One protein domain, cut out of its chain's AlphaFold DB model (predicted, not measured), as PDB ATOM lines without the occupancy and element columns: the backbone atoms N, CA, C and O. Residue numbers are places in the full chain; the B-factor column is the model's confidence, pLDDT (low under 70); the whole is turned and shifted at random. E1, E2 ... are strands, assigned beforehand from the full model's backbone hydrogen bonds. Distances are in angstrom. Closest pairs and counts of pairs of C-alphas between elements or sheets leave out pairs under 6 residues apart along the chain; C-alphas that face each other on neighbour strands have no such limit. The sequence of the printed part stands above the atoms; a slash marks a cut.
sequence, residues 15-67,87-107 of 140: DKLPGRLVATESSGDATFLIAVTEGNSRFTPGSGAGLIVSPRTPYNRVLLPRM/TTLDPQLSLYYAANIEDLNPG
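Overview. This is residues 15 to 67 and 87 to 107 of the 140 residues of an uncharacterized protein of Halogranum salarium B-1 (UniProt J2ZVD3). The domain is a single, strongly twisted antiparallel sheet of five strands, four of them long and side by side, with the short strand E4 at one edge turned well away from the long strand E1 at the other. The long loop of residues 38 to 48 joins E2 to E3 at one end of the sheet, and residues 57 to 67 follow E3 at its other end. The printed part has 74 residues, with no named helix and five named strands, E1 to E5 along the chain, in the sheet order E1, E2, E3, E5, E4. The class is all strand, though under half of the residues, 36 of 74, are in named elements. The whole is compact, with a radius of gyration of the C-alphas of 12.1 A and spans of 33 by 30 by 23 A.

Along the chain. E1 is residues 20 to 27, from C-alpha 20 at (254.644, 257.698, 424.263), and is 21.1 A long. E2 is residues 30 to 37, 22.5 A. E3 is residues 49 to 56, 22.6 A, with C-alpha 49 at (255.999, 248.326, 418.792). E4 is residues 87 to 90, 10.3 A. E5 is residues 94 to 101, 21.5 A, and ends at C-alpha 101 at (260.224, 247.125, 415.690).

Arrangement. E1, E2 and E3 form a meander, each strand the antiparallel neighbour of the one before. E1 and E2 are a hairpin at 159 degrees, with N 22 and O 34 within hydrogen-bond range at 2.8 A. E2 and E3 are a hairpin at 161 degrees, with N 35 and O 52 at 2.9 A. E3 and E5 are antiparallel at 147 degrees, with N 51 and O 99 at 2.8 A. E4 and E5 are a hairpin at 120 degrees, with N 88 and O 96 at 2.8 A. The pairing of E5 is staggered: its residues 94 to 97 pair with E4 and its residues 97 to 101 with E3. From edge to edge the strands' lines turn by 128 degrees. E1 and E4 are the edge strands, and they are apart.

Size, cuts and confidence. The two C-alphas farthest apart are those of Asn 60 and Asp 103, at 34.9 A. Residues 68 to 86 are not printed, and C-alphas 67 and 87 are 8.3 A apart across this cut, which lies in the link from E3 to E4. Of the links that are printed whole, E2 to E3 is long, while E1 to E2 and E4 to E5 are tight. The mean pLDDT of the printed part is 94.6, and no printed residue is under 70.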
ATOM      1  N   ASP A  15     252.408 267.390 421.653       94.75
ATOM      2  CA  ASP A  15     251.285 266.812 422.400       94.75
ATOM      3  C   ASP A  15     250.246 266.120 421.501       94.75
ATOM      4  O   ASP A  15     249.291 265.525 421.996       94.75
ATOM      5  N   LYS A  16     250.419 266.201 420.178       94.88
ATOM      6  CA  LYS A  16     249.602 265.500 419.181       94.88
ATOM      7  C   LYS A  16     250.298 264.282 418.579       94.88
ATOM      8  O   LYS A  16     249.673 263.589 417.781       94.88
ATOM      9  N   LEU A  17     251.555 264.009 418.940       95.12
ATOM     10  CA  LEU A  17     252.188 262.744 418.574       95.12
ATOM     11  C   LEU A  17     251.495 261.592 419.314       95.12
ATOM     12  O   LEU A  17     251.212 261.720 420.506       95.12
ATOM     13  N   PRO A  18     251.200 260.481 418.626       94.00
ATOM     14  CA  PRO A  18     250.548 259.341 419.244       94.00
ATOM     15  C   PRO A  18     251.544 258.530 420.075       94.00
ATOM     16  O   PRO A  18     252.757 258.606 419.880       94.00
ATOM     17  N   GLY A  19     251.011 257.692 420.961       94.62
ATOM     18  CA  GLY A  19     251.830 256.840 421.814       94.62
ATOM     19  C   GLY A  19     252.603 257.634 422.865       94.62
ATOM     20  O   GLY A  19     252.163 258.689 423.327       94.62
ATOM     21  N   ARG A  20     253.751 257.095 423.272       96.19
ATOM     22  CA  ARG A  20     254.644 257.698 424.263       96.19
ATOM     23  C   ARG A  20     255.788 258.401 423.548       96.19
ATOM     24  O   ARG A  20     256.525 257.753 422.815       96.19
ATOM     25  N   LEU A  21     255.977 259.698 423.787       97.81
ATOM     26  CA  LEU A  21     257.196 260.400 423.377       97.81
ATOM     27  C   LEU A  21     258.368 259.875 424.219       97.81
ATOM     28  O   LEU A  21     258.317 259.948 425.447       97.81
ATOM     29  N   VAL A  22     259.393 259.336 423.564       97.88
ATOM     30  CA  VAL A  22     260.539 258.685 424.220       97.88
ATOM     31  C   VAL A  22     261.828 259.481 424.076       97.88
ATOM     32  O   VAL A  22     262.687 259.389 424.943       97.88
ATOM     33  N   ALA A  23     261.944 260.306 423.032       98.12
ATOM     34  CA  ALA A  23     263.100 261.171 422.839       98.12
ATOM     35  C   ALA A  23     262.746 262.458 422.077       98.12
ATOM     36  O   ALA A  23     261.766 262.540 421.327       98.12
ATOM     37  N   THR A  24     263.546 263.495 422.316       98.31
ATOM     38  CA  THR A  24     263.520 264.776 421.603       98.31
ATOM     39  C   THR A  24     264.958 265.199 421.395       98.31
ATOM     40  O   THR A  24     265.596 265.684 422.320       98.31
ATOM     41  N   GLU A  25     265.450 264.992 420.184       98.31
ATOM     42  CA  GLU A  25     266.866 265.142 419.860       98.31
ATOM     43  C   GLU A  25     267.048 266.121 418.705       98.31
ATOM     44  O   GLU A  25     266.087 266.496 418.025       98.31
ATOM     45  N   SER A  26     268.284 266.551 418.475       97.25
ATOM     46  CA  SER A  26     268.615 267.467 417.388       97.25
ATOM     47  C   SER A  26     269.775 266.961 416.551       97.25
ATOM     48  O   SER A  26     270.739 266.429 417.092       97.25
ATOM     49  N   SER A  27     269.707 267.188 415.244       97.56
ATOM     50  CA  SER A  27     270.795 266.886 414.314       97.56
ATOM     51  C   SER A  27     270.710 267.813 413.105       97.56
ATOM     52  O   SER A  27     269.618 268.022 412.578       97.56
ATOM     53  N   GLY A  28     271.833 268.414 412.700       94.62
ATOM     54  CA  GLY A  28     271.926 269.330 411.554       94.62
ATOM     55  C   GLY A  28     270.844 270.415 411.507       94.62
ATOM     56  O   GLY A  28     270.213 270.585 410.468       94.62
ATOM     57  N   ASP A  29     270.587 271.095 412.628       94.19
ATOM     58  CA  ASP A  29     269.548 272.130 412.802       94.19
ATOM     59  C   ASP A  29     268.087 271.648 412.702       94.19
ATOM     60  O   ASP A  29     267.150 272.450 412.755       94.19
ATOM     61  N   ALA A  30     267.855 270.337 412.615       95.88
ATOM     62  CA  ALA A  30     266.537 269.730 412.756       95.88
ATOM     63  C   ALA A  30     266.290 269.269 414.196       95.88
ATOM     64  O   ALA A  30     267.200 268.830 414.897       95.88
ATOM     65  N   THR A  31     265.029 269.313 414.620       98.00
ATOM     66  CA  THR A  31     264.522 268.623 415.810       98.00
ATOM     67  C   THR A  31     263.835 267.330 415.391       98.00
ATOM     68  O   THR A  31     263.040 267.320 414.454       98.00
ATOM     69  N   PHE A  32     264.087 266.252 416.120       98.50
ATOM     70  CA  PHE A  32     263.487 264.942 415.921       98.50
ATOM     71  C   PHE A  32     262.676 264.584 417.155       98.50
ATOM     72  O   PHE A  32     263.225 264.352 418.231       98.50
ATOM     73  N   LEU A  33     261.356 264.539 416.997       98.56
ATOM     74  CA  LEU A  33     260.485 263.963 418.015       98.56
ATOM     75  C   LEU A  33     260.284 262.485 417.716       98.56
ATOM     76  O   LEU A  33     259.907 262.136 416.594       98.56
ATOM     77  N   ILE A  34     260.534 261.646 418.717       98.56
ATOM     78  CA  ILE A  34     260.520 260.194 418.575       98.56
ATOM     79  C   ILE A  34     259.513 259.623 419.562       98.56
ATOM     80  O   ILE A  34     259.619 259.847 420.771       98.56
ATOM     81  N   ALA A  35     258.522 258.907 419.044       97.94
ATOM     82  CA  ALA A  35     257.449 258.313 419.823       97.94
ATOM     83  C   ALA A  35     257.315 256.817 419.539       97.94
ATOM     84  O   ALA A  35     257.623 256.356 418.440       97.94
ATOM     85  N   VAL A  36     256.838 256.076 420.537       97.31
ATOM     86  CA  VAL A  36     256.562 254.644 420.439       97.31
ATOM     87  C   VAL A  36     255.076 254.386 420.660       97.31
ATOM     88  O   VAL A  36     254.503 254.830 421.659       97.31
ATOM     89  N   THR A  37     254.451 253.665 419.736       95.75
ATOM     90  CA  THR A  37     253.088 253.136 419.864       95.75
ATOM     91  C   THR A  37     253.120 251.642 420.151       95.75
ATOM     92  O   THR A  37     254.009 250.933 419.690       95.75
ATOM     93  N   GLU A  38     252.137 251.146 420.893       91.75
ATOM     94  CA  GLU A  38     252.022 249.722 421.207       91.75
ATOM     95  C   GLU A  38     251.100 249.013 420.211       91.75
ATOM     96  O   GLU A  38     250.008 249.501 419.908       91.75
ATOM     97  N   GLY A  39     251.528 247.840 419.738       87.50
ATOM     98  CA  GLY A  39     250.731 246.964 418.888       87.50
ATOM     99  C   GLY A  39     250.309 247.597 417.560       87.50
ATOM    100  O   GLY A  39     250.944 248.509 417.032       87.50
ATOM    101  N   ASN A  40     249.199 247.093 417.018       90.69
ATOM    102  CA  ASN A  40     248.672 247.573 415.749       90.69
ATOM    103  C   ASN A  40     248.045 248.962 415.910       90.69
ATOM    104  O   ASN A  40     247.003 249.128 416.549       90.69
ATOM    105  N   SER A  41     248.649 249.949 415.264       91.75
ATOM    106  CA  SER A  41     248.195 251.335 415.248       91.75
ATOM    107  C   SER A  41     248.018 251.785 413.808       91.75
ATOM    108  O   SER A  41     248.801 251.421 412.941       91.75
ATOM    109  N   ARG A  42     247.044 252.656 413.523       92.94
ATOM    110  CA  ARG A  42     246.927 253.239 412.172       92.94
ATOM    111  C   ARG A  42     248.180 254.015 411.743       92.94
ATOM    112  O   ARG A  42     248.389 254.209 410.554       92.94
ATOM    113  N   PHE A  43     248.974 254.476 412.713       93.94
ATOM    114  CA  PHE A  43     250.191 255.243 412.464       93.94
ATOM    115  C   PHE A  43     251.399 254.343 412.175       93.94
ATOM    116  O   PHE A  43     252.336 254.774 411.508       93.94
ATOM    117  N   THR A  44     251.351 253.098 412.648       94.44
ATOM    118  CA  THR A  44     252.346 252.042 412.430       94.44
ATOM    119  C   THR A  44     251.606 250.703 412.286       94.44
ATOM    120  O   THR A  44     251.513 249.933 413.246       94.44
ATOM    121  N   PRO A  45     250.962 250.441 411.132       91.44
ATOM    122  CA  PRO A  45     250.152 249.239 410.979       91.44
ATOM    123  C   PRO A  45     251.025 247.986 411.007       91.44
ATOM    124  O   PRO A  45     252.052 247.942 410.327       91.44
ATOM    125  N   GLY A  46     250.614 246.960 411.749       89.00
ATOM    126  CA  GLY A  46     251.360 245.706 411.872       89.00
ATOM    127  C   GLY A  46     251.443 245.174 413.300       89.00
ATOM    128  O   GLY A  46     250.670 245.560 414.176       89.00
ATOM    129  N   SER A  47     252.362 244.233 413.509       87.62
ATOM    130  CA  SER A  47     252.703 243.663 414.814       87.62
ATOM    131  C   SER A  47     253.934 244.341 415.415       87.62
ATOM    132  O   SER A  47     254.776 244.864 414.690       87.62
ATOM    133  N   GLY A  48     254.063 244.276 416.743       88.31
ATOM    134  CA  GLY A  48     255.197 244.848 417.473       88.31
ATOM    135  C   GLY A  48     254.963 246.286 417.932       88.31
ATOM    136  O   GLY A  48     253.840 246.792 417.899       88.31
ATOM    137  N   ALA A  49     256.026 246.920 418.424       93.69
ATOM    138  CA  ALA A  49     255.999 248.326 418.792       93.69
ATOM    139  C   ALA A  49     256.250 249.184 417.547       93.69
ATOM    140  O   ALA A  49     257.141 248.902 416.747       93.69
ATOM    141  N   GLY A  50     255.477 250.249 417.385       95.69
ATOM    142  CA  GLY A  50     255.653 251.196 416.296       95.69
ATOM    143  C   GLY A  50     256.584 252.327 416.695       95.69
ATOM    144  O   GLY A  50     256.286 253.043 417.645       95.69
ATOM    145  N   LEU A  51     257.675 252.529 415.963       97.44
ATOM    146  CA  LEU A  51     258.529 253.705 416.091       97.44
ATOM    147  C   LEU A  51     258.041 254.787 415.128       97.44
ATOM    148  O   LEU A  51     257.928 254.542 413.929       97.44
ATOM    149  N   ILE A  52     257.786 255.987 415.644       98.19
ATOM    150  CA  ILE A  52     257.422 257.178 414.874       98.19
ATOM    151  C   ILE A  52     258.508 258.223 415.074       98.19
ATOM    152  O   ILE A  52     258.805 258.613 416.202       98.19
ATOM    153  N   VAL A  53     259.058 258.721 413.974       98.50
ATOM    154  CA  VAL A  53     260.065 259.776 413.950       98.50
ATOM    155  C   VAL A  53     259.519 260.938 413.141       98.50
ATOM    156  O   VAL A  53     259.099 260.784 411.993       98.50
ATOM    157  N   SER A  54     259.511 262.123 413.742       98.44
ATOM    158  CA  SER A  54     259.010 263.337 413.106       98.44
ATOM    159  C   SER A  54     260.084 264.431 413.108       98.44
ATOM    160  O   SER A  54     260.113 265.264 414.028       98.44
ATOM    161  N   PRO A  55     260.966 264.421 412.089       97.75
ATOM    162  CA  PRO A  55     261.950 265.465 411.855       97.75
ATOM    163  C   PRO A  55     261.253 266.755 411.418       97.75
ATOM    164  O   PRO A  55     260.350 266.746 410.575       97.75
ATOM    165  N   ARG A  56     261.660 267.871 412.011       96.69
ATOM    166  CA  ARG A  56     261.049 269.184 411.804       96.69
ATOM    167  C   ARG A  56     262.042 270.294 412.108       96.69
ATOM    168  O   ARG A  56     262.960 270.106 412.905       96.69
ATOM    169  N   THR A  57     261.831 271.473 411.547       94.44
ATOM    170  CA  THR A  57     262.560 272.661 412.013       94.44
ATOM    171  C   THR A  57     262.163 273.010 413.460       94.44
ATOM    172  O   THR A  57     261.013 272.786 413.859       94.44
ATOM    173  N   PRO A  58     263.076 273.572 414.271       91.81
ATOM    174  CA  PRO A  58     262.858 273.758 415.709       91.81
ATOM    175  C   PRO A  58     261.751 274.766 416.059       91.81
ATOM    176  O   PRO A  58     261.029 274.565 417.033       91.81
ATOM    177  N   TYR A  59     261.583 275.837 415.276       86.88
ATOM    178  CA  TYR A  59     260.706 276.959 415.649       86.88
ATOM    179  C   TYR A  59     259.333 276.917 414.976       86.88
ATOM    180  O   TYR A  59     258.299 276.971 415.640       86.88
ATOM    181  N   ASN A  60     259.310 276.811 413.648       90.44
ATOM    182  CA  ASN A  60     258.082 276.834 412.849       90.44
ATOM    183  C   ASN A  60     257.588 275.433 412.455       90.44
ATOM    184  O   ASN A  60     256.523 275.317 411.855       90.44
ATOM    185  N   ARG A  61     258.301 274.370 412.862       94.88
ATOM    186  CA  ARG A  61     257.923 272.960 412.661       94.88
ATOM    187  C   ARG A  61     257.704 272.590 411.197       94.88
ATOM    188  O   ARG A  61     256.893 271.716 410.908       94.88
ATOM    189  N   VAL A  62     258.402 273.240 410.277       93.19
ATOM    190  CA  VAL A  62     258.364 272.879 408.862       93.19
ATOM    191  C   VAL A  62     258.802 271.423 408.721       93.19
ATOM    192  O   VAL A  62     259.786 271.000 409.336       93.19
ATOM    193  N   LEU A  63     258.024 270.656 407.959       94.25
ATOM    194  CA  LEU A  63     258.286 269.248 407.675       94.25
ATOM    195  C   LEU A  63     259.598 269.100 406.897       94.25
ATOM    196  O   LEU A  63     259.895 269.900 406.011       94.25
ATOM    197  N   LEU A  64     260.345 268.034 407.182       94.81
ATOM    198  CA  LEU A  64     261.595 267.708 406.493       94.81
ATOM    199  C   LEU A  64     261.406 266.437 405.646       94.81
ATOM    200  O   LEU A  64     261.681 265.333 406.115       94.81
ATOM    201  N   PRO A  65     260.870 266.556 404.416       94.50
ATOM    202  CA  PRO A  65     260.573 265.410 403.571       94.50
ATOM    203  C   PRO A  65     261.826 264.858 402.883       94.50
ATOM    204  O   PRO A  65     262.866 265.517 402.791       94.50
ATOM    205  N   ARG A  66     261.674 263.673 402.279       94.12
ATOM    206  CA  ARG A  66     262.681 263.026 401.415       94.12
ATOM    207  C   ARG A  66     264.006 262.695 402.113       94.12
ATOM    208  O   ARG A  66     265.016 262.544 401.438       94.12
ATOM    209  N   MET A  67     263.985 262.557 403.433       96.69
ATOM    210  CA  MET A  67     265.040 261.872 404.176       96.69
ATOM    211  C   MET A  67     264.959 260.361 403.948       96.69
ATOM    212  O   MET A  67     263.865 259.823 403.755       96.69
ATOM    213  N   THR A  87     258.626 256.463 404.893       97.00
ATOM    214  CA  THR A  87     257.916 257.747 404.836       97.00
ATOM    215  C   THR A  87     256.415 257.484 404.809       97.00
ATOM    216  O   THR A  87     255.927 256.755 403.949       97.00
ATOM    217  N   THR A  88     255.682 258.100 405.730       95.94
ATOM    218  CA  THR A  88     254.238 257.920 405.894       95.94
ATOM    219  C   THR A  88     253.530 259.270 405.887       95.94
ATOM    220  O   THR A  88     254.081 260.281 406.327       95.94
ATOM    221  N   LEU A  89     252.304 259.279 405.361       94.06
ATOM    222  CA  LEU A  89     251.418 260.436 405.339       94.06
ATOM    223  C   LEU A  89     250.138 260.107 406.103       94.06
ATOM    224  O   LEU A  89     249.481 259.112 405.807       94.06
ATOM    225  N   ASP A  90     249.767 260.970 407.043       93.94
ATOM    226  CA  ASP A  90     248.512 260.874 407.788       93.94
ATOM    227  C   ASP A  90     247.853 262.263 407.905       93.94
ATOM    228  O   ASP A  90     248.557 263.260 408.080       93.94
ATOM    229  N   PRO A  91     246.512 262.377 407.839       91.50
ATOM    230  CA  PRO A  91     245.829 263.669 407.939       91.50
ATOM    231  C   PRO A  91     246.071 264.442 409.246       91.50
ATOM    232  O   PRO A  91     245.869 265.652 409.273       91.50
ATOM    233  N   GLN A  92     246.461 263.771 410.333       90.69
ATOM    234  CA  GLN A  92     246.734 264.391 411.634       90.69
ATOM    235  C   GLN A  92     248.226 264.570 411.912       90.69
ATOM    236  O   GLN A  92     248.593 265.518 412.606       90.69
ATOM    237  N   LEU A  93     249.075 263.676 411.397       92.44
ATOM    238  CA  LEU A  93     250.529 263.754 411.594       92.44
ATOM    239  C   LEU A  93     251.293 264.415 410.453       92.44
ATOM    240  O   LEU A  93     252.477 264.713 410.609       92.44
ATOM    241  N   SER A  94     250.621 264.674 409.332       93.69
ATOM    242  CA  SER A  94     251.256 265.099 408.089       93.69
ATOM    243  C   SER A  94     252.313 264.073 407.658       93.69
ATOM    244  O   SER A  94     251.998 262.884 407.598       93.69
ATOM    245  N   LEU A  95     253.537 264.500 407.331       95.56
ATOM    246  CA  LEU A  95     254.634 263.610 406.955       95.56
ATOM    247  C   LEU A  95     255.454 263.197 408.181       95.56
ATOM    248  O   LEU A  95     255.896 264.042 408.961       95.56
ATOM    249  N   TYR A  96     255.697 261.899 408.316       97.62
ATOM    250  CA  TYR A  96     256.560 261.323 409.344       97.62
ATOM    251  C   TYR A  96     257.233 260.049 408.828       97.62
ATOM    252  O   TYR A  96     256.951 259.581 407.724       97.62
ATOM    253  N   TYR A  97     258.138 259.494 409.624       98.44
ATOM    254  CA  TYR A  97     258.877 258.278 409.316       98.44
ATOM    255  C   TYR A  97     258.533 257.206 410.338       98.44
ATOM    256  O   TYR A  97     258.476 257.503 411.531       98.44
ATOM    257  N   ALA A  98     258.282 255.980 409.887       97.81
ATOM    258  CA  ALA A  98     257.829 254.922 410.775       97.81
ATOM    259  C   ALA A  98     258.365 253.536 410.432       97.81
ATOM    260  O   ALA A  98     258.556 253.194 409.267       97.81
ATOM    261  N   ALA A  99     258.552 252.722 411.463       96.56
ATOM    262  CA  ALA A  99     258.859 251.303 411.347       96.56
ATOM    263  C   ALA A  99     258.178 250.533 412.481       96.56
ATOM    264  O   ALA A  99     258.030 251.057 413.584       96.56
ATOM    265  N   ASN A 100     257.798 249.283 412.221       95.31
ATOM    266  CA  ASN A 100     257.506 248.340 413.296       95.31
ATOM    267  C   ASN A 100     258.824 247.720 413.751       95.31
ATOM    268  O   ASN A 100     259.612 247.269 412.919       95.31
ATOM    269  N   ILE A 101     259.051 247.709 415.056       91.00
ATOM    270  CA  ILE A 101     260.224 247.125 415.690       91.00
ATOM    271  C   ILE A 101     259.739 245.991 416.588       91.00
ATOM    272  O   ILE A 101     259.007 246.204 417.561       91.00
ATOM    273  N   GLU A 102     260.131 244.771 416.237       85.94
ATOM    274  CA  GLU A 102     259.902 243.598 417.077       85.94
ATOM    275  C   GLU A 102     260.811 243.649 418.312       85.94
ATOM    276  O   GLU A 102     261.935 244.147 418.249       85.94
ATOM    277  N   ASP A 103     260.296 243.157 419.440       85.06
ATOM    278  CA  ASP A 103     261.027 243.007 420.703       85.06
ATOM    279  C   ASP A 103     261.684 244.277 421.269       85.06
ATOM    280  O   ASP A 103     262.693 244.191 421.967       85.06
ATOM    281  N   LEU A 104     261.108 245.455 421.024       92.88
ATOM    282  CA  LEU A 104     261.571 246.720 421.597       92.88
ATOM    283  C   LEU A 104     261.223 246.821 423.100       92.88
ATOM    284  O   LEU A 104     260.044 246.877 423.452       92.88
ATOM    285  N   ASN A 105     262.229 246.899 423.979       93.75
ATOM    286  CA  ASN A 105     262.063 246.888 425.440       93.75
ATOM    287  C   ASN A 105     262.727 248.089 426.144       93.75
ATOM    288  O   ASN A 105     263.707 248.642 425.641       93.75
ATOM    289  N   PRO A 106     262.246 248.479 427.344       95.06
ATOM    290  CA  PRO A 106     262.932 249.467 428.177       95.06
ATOM    291  C   PRO A 106     264.391 249.077 428.447       95.06
ATOM    292  O   PRO A 106     264.683 247.917 428.738       95.06
ATOM    293  N   GLY A 107     265.296 250.052 428.382       96.75
ATOM    294  CA  GLY A 107     266.741 249.854 428.509       96.75
ATOM    295  C   GLY A 107     267.464 249.564 427.190       96.75
ATOM    296  O   GLY A 107     268.694 249.646 427.152       96.75
TER     297      GLY A 107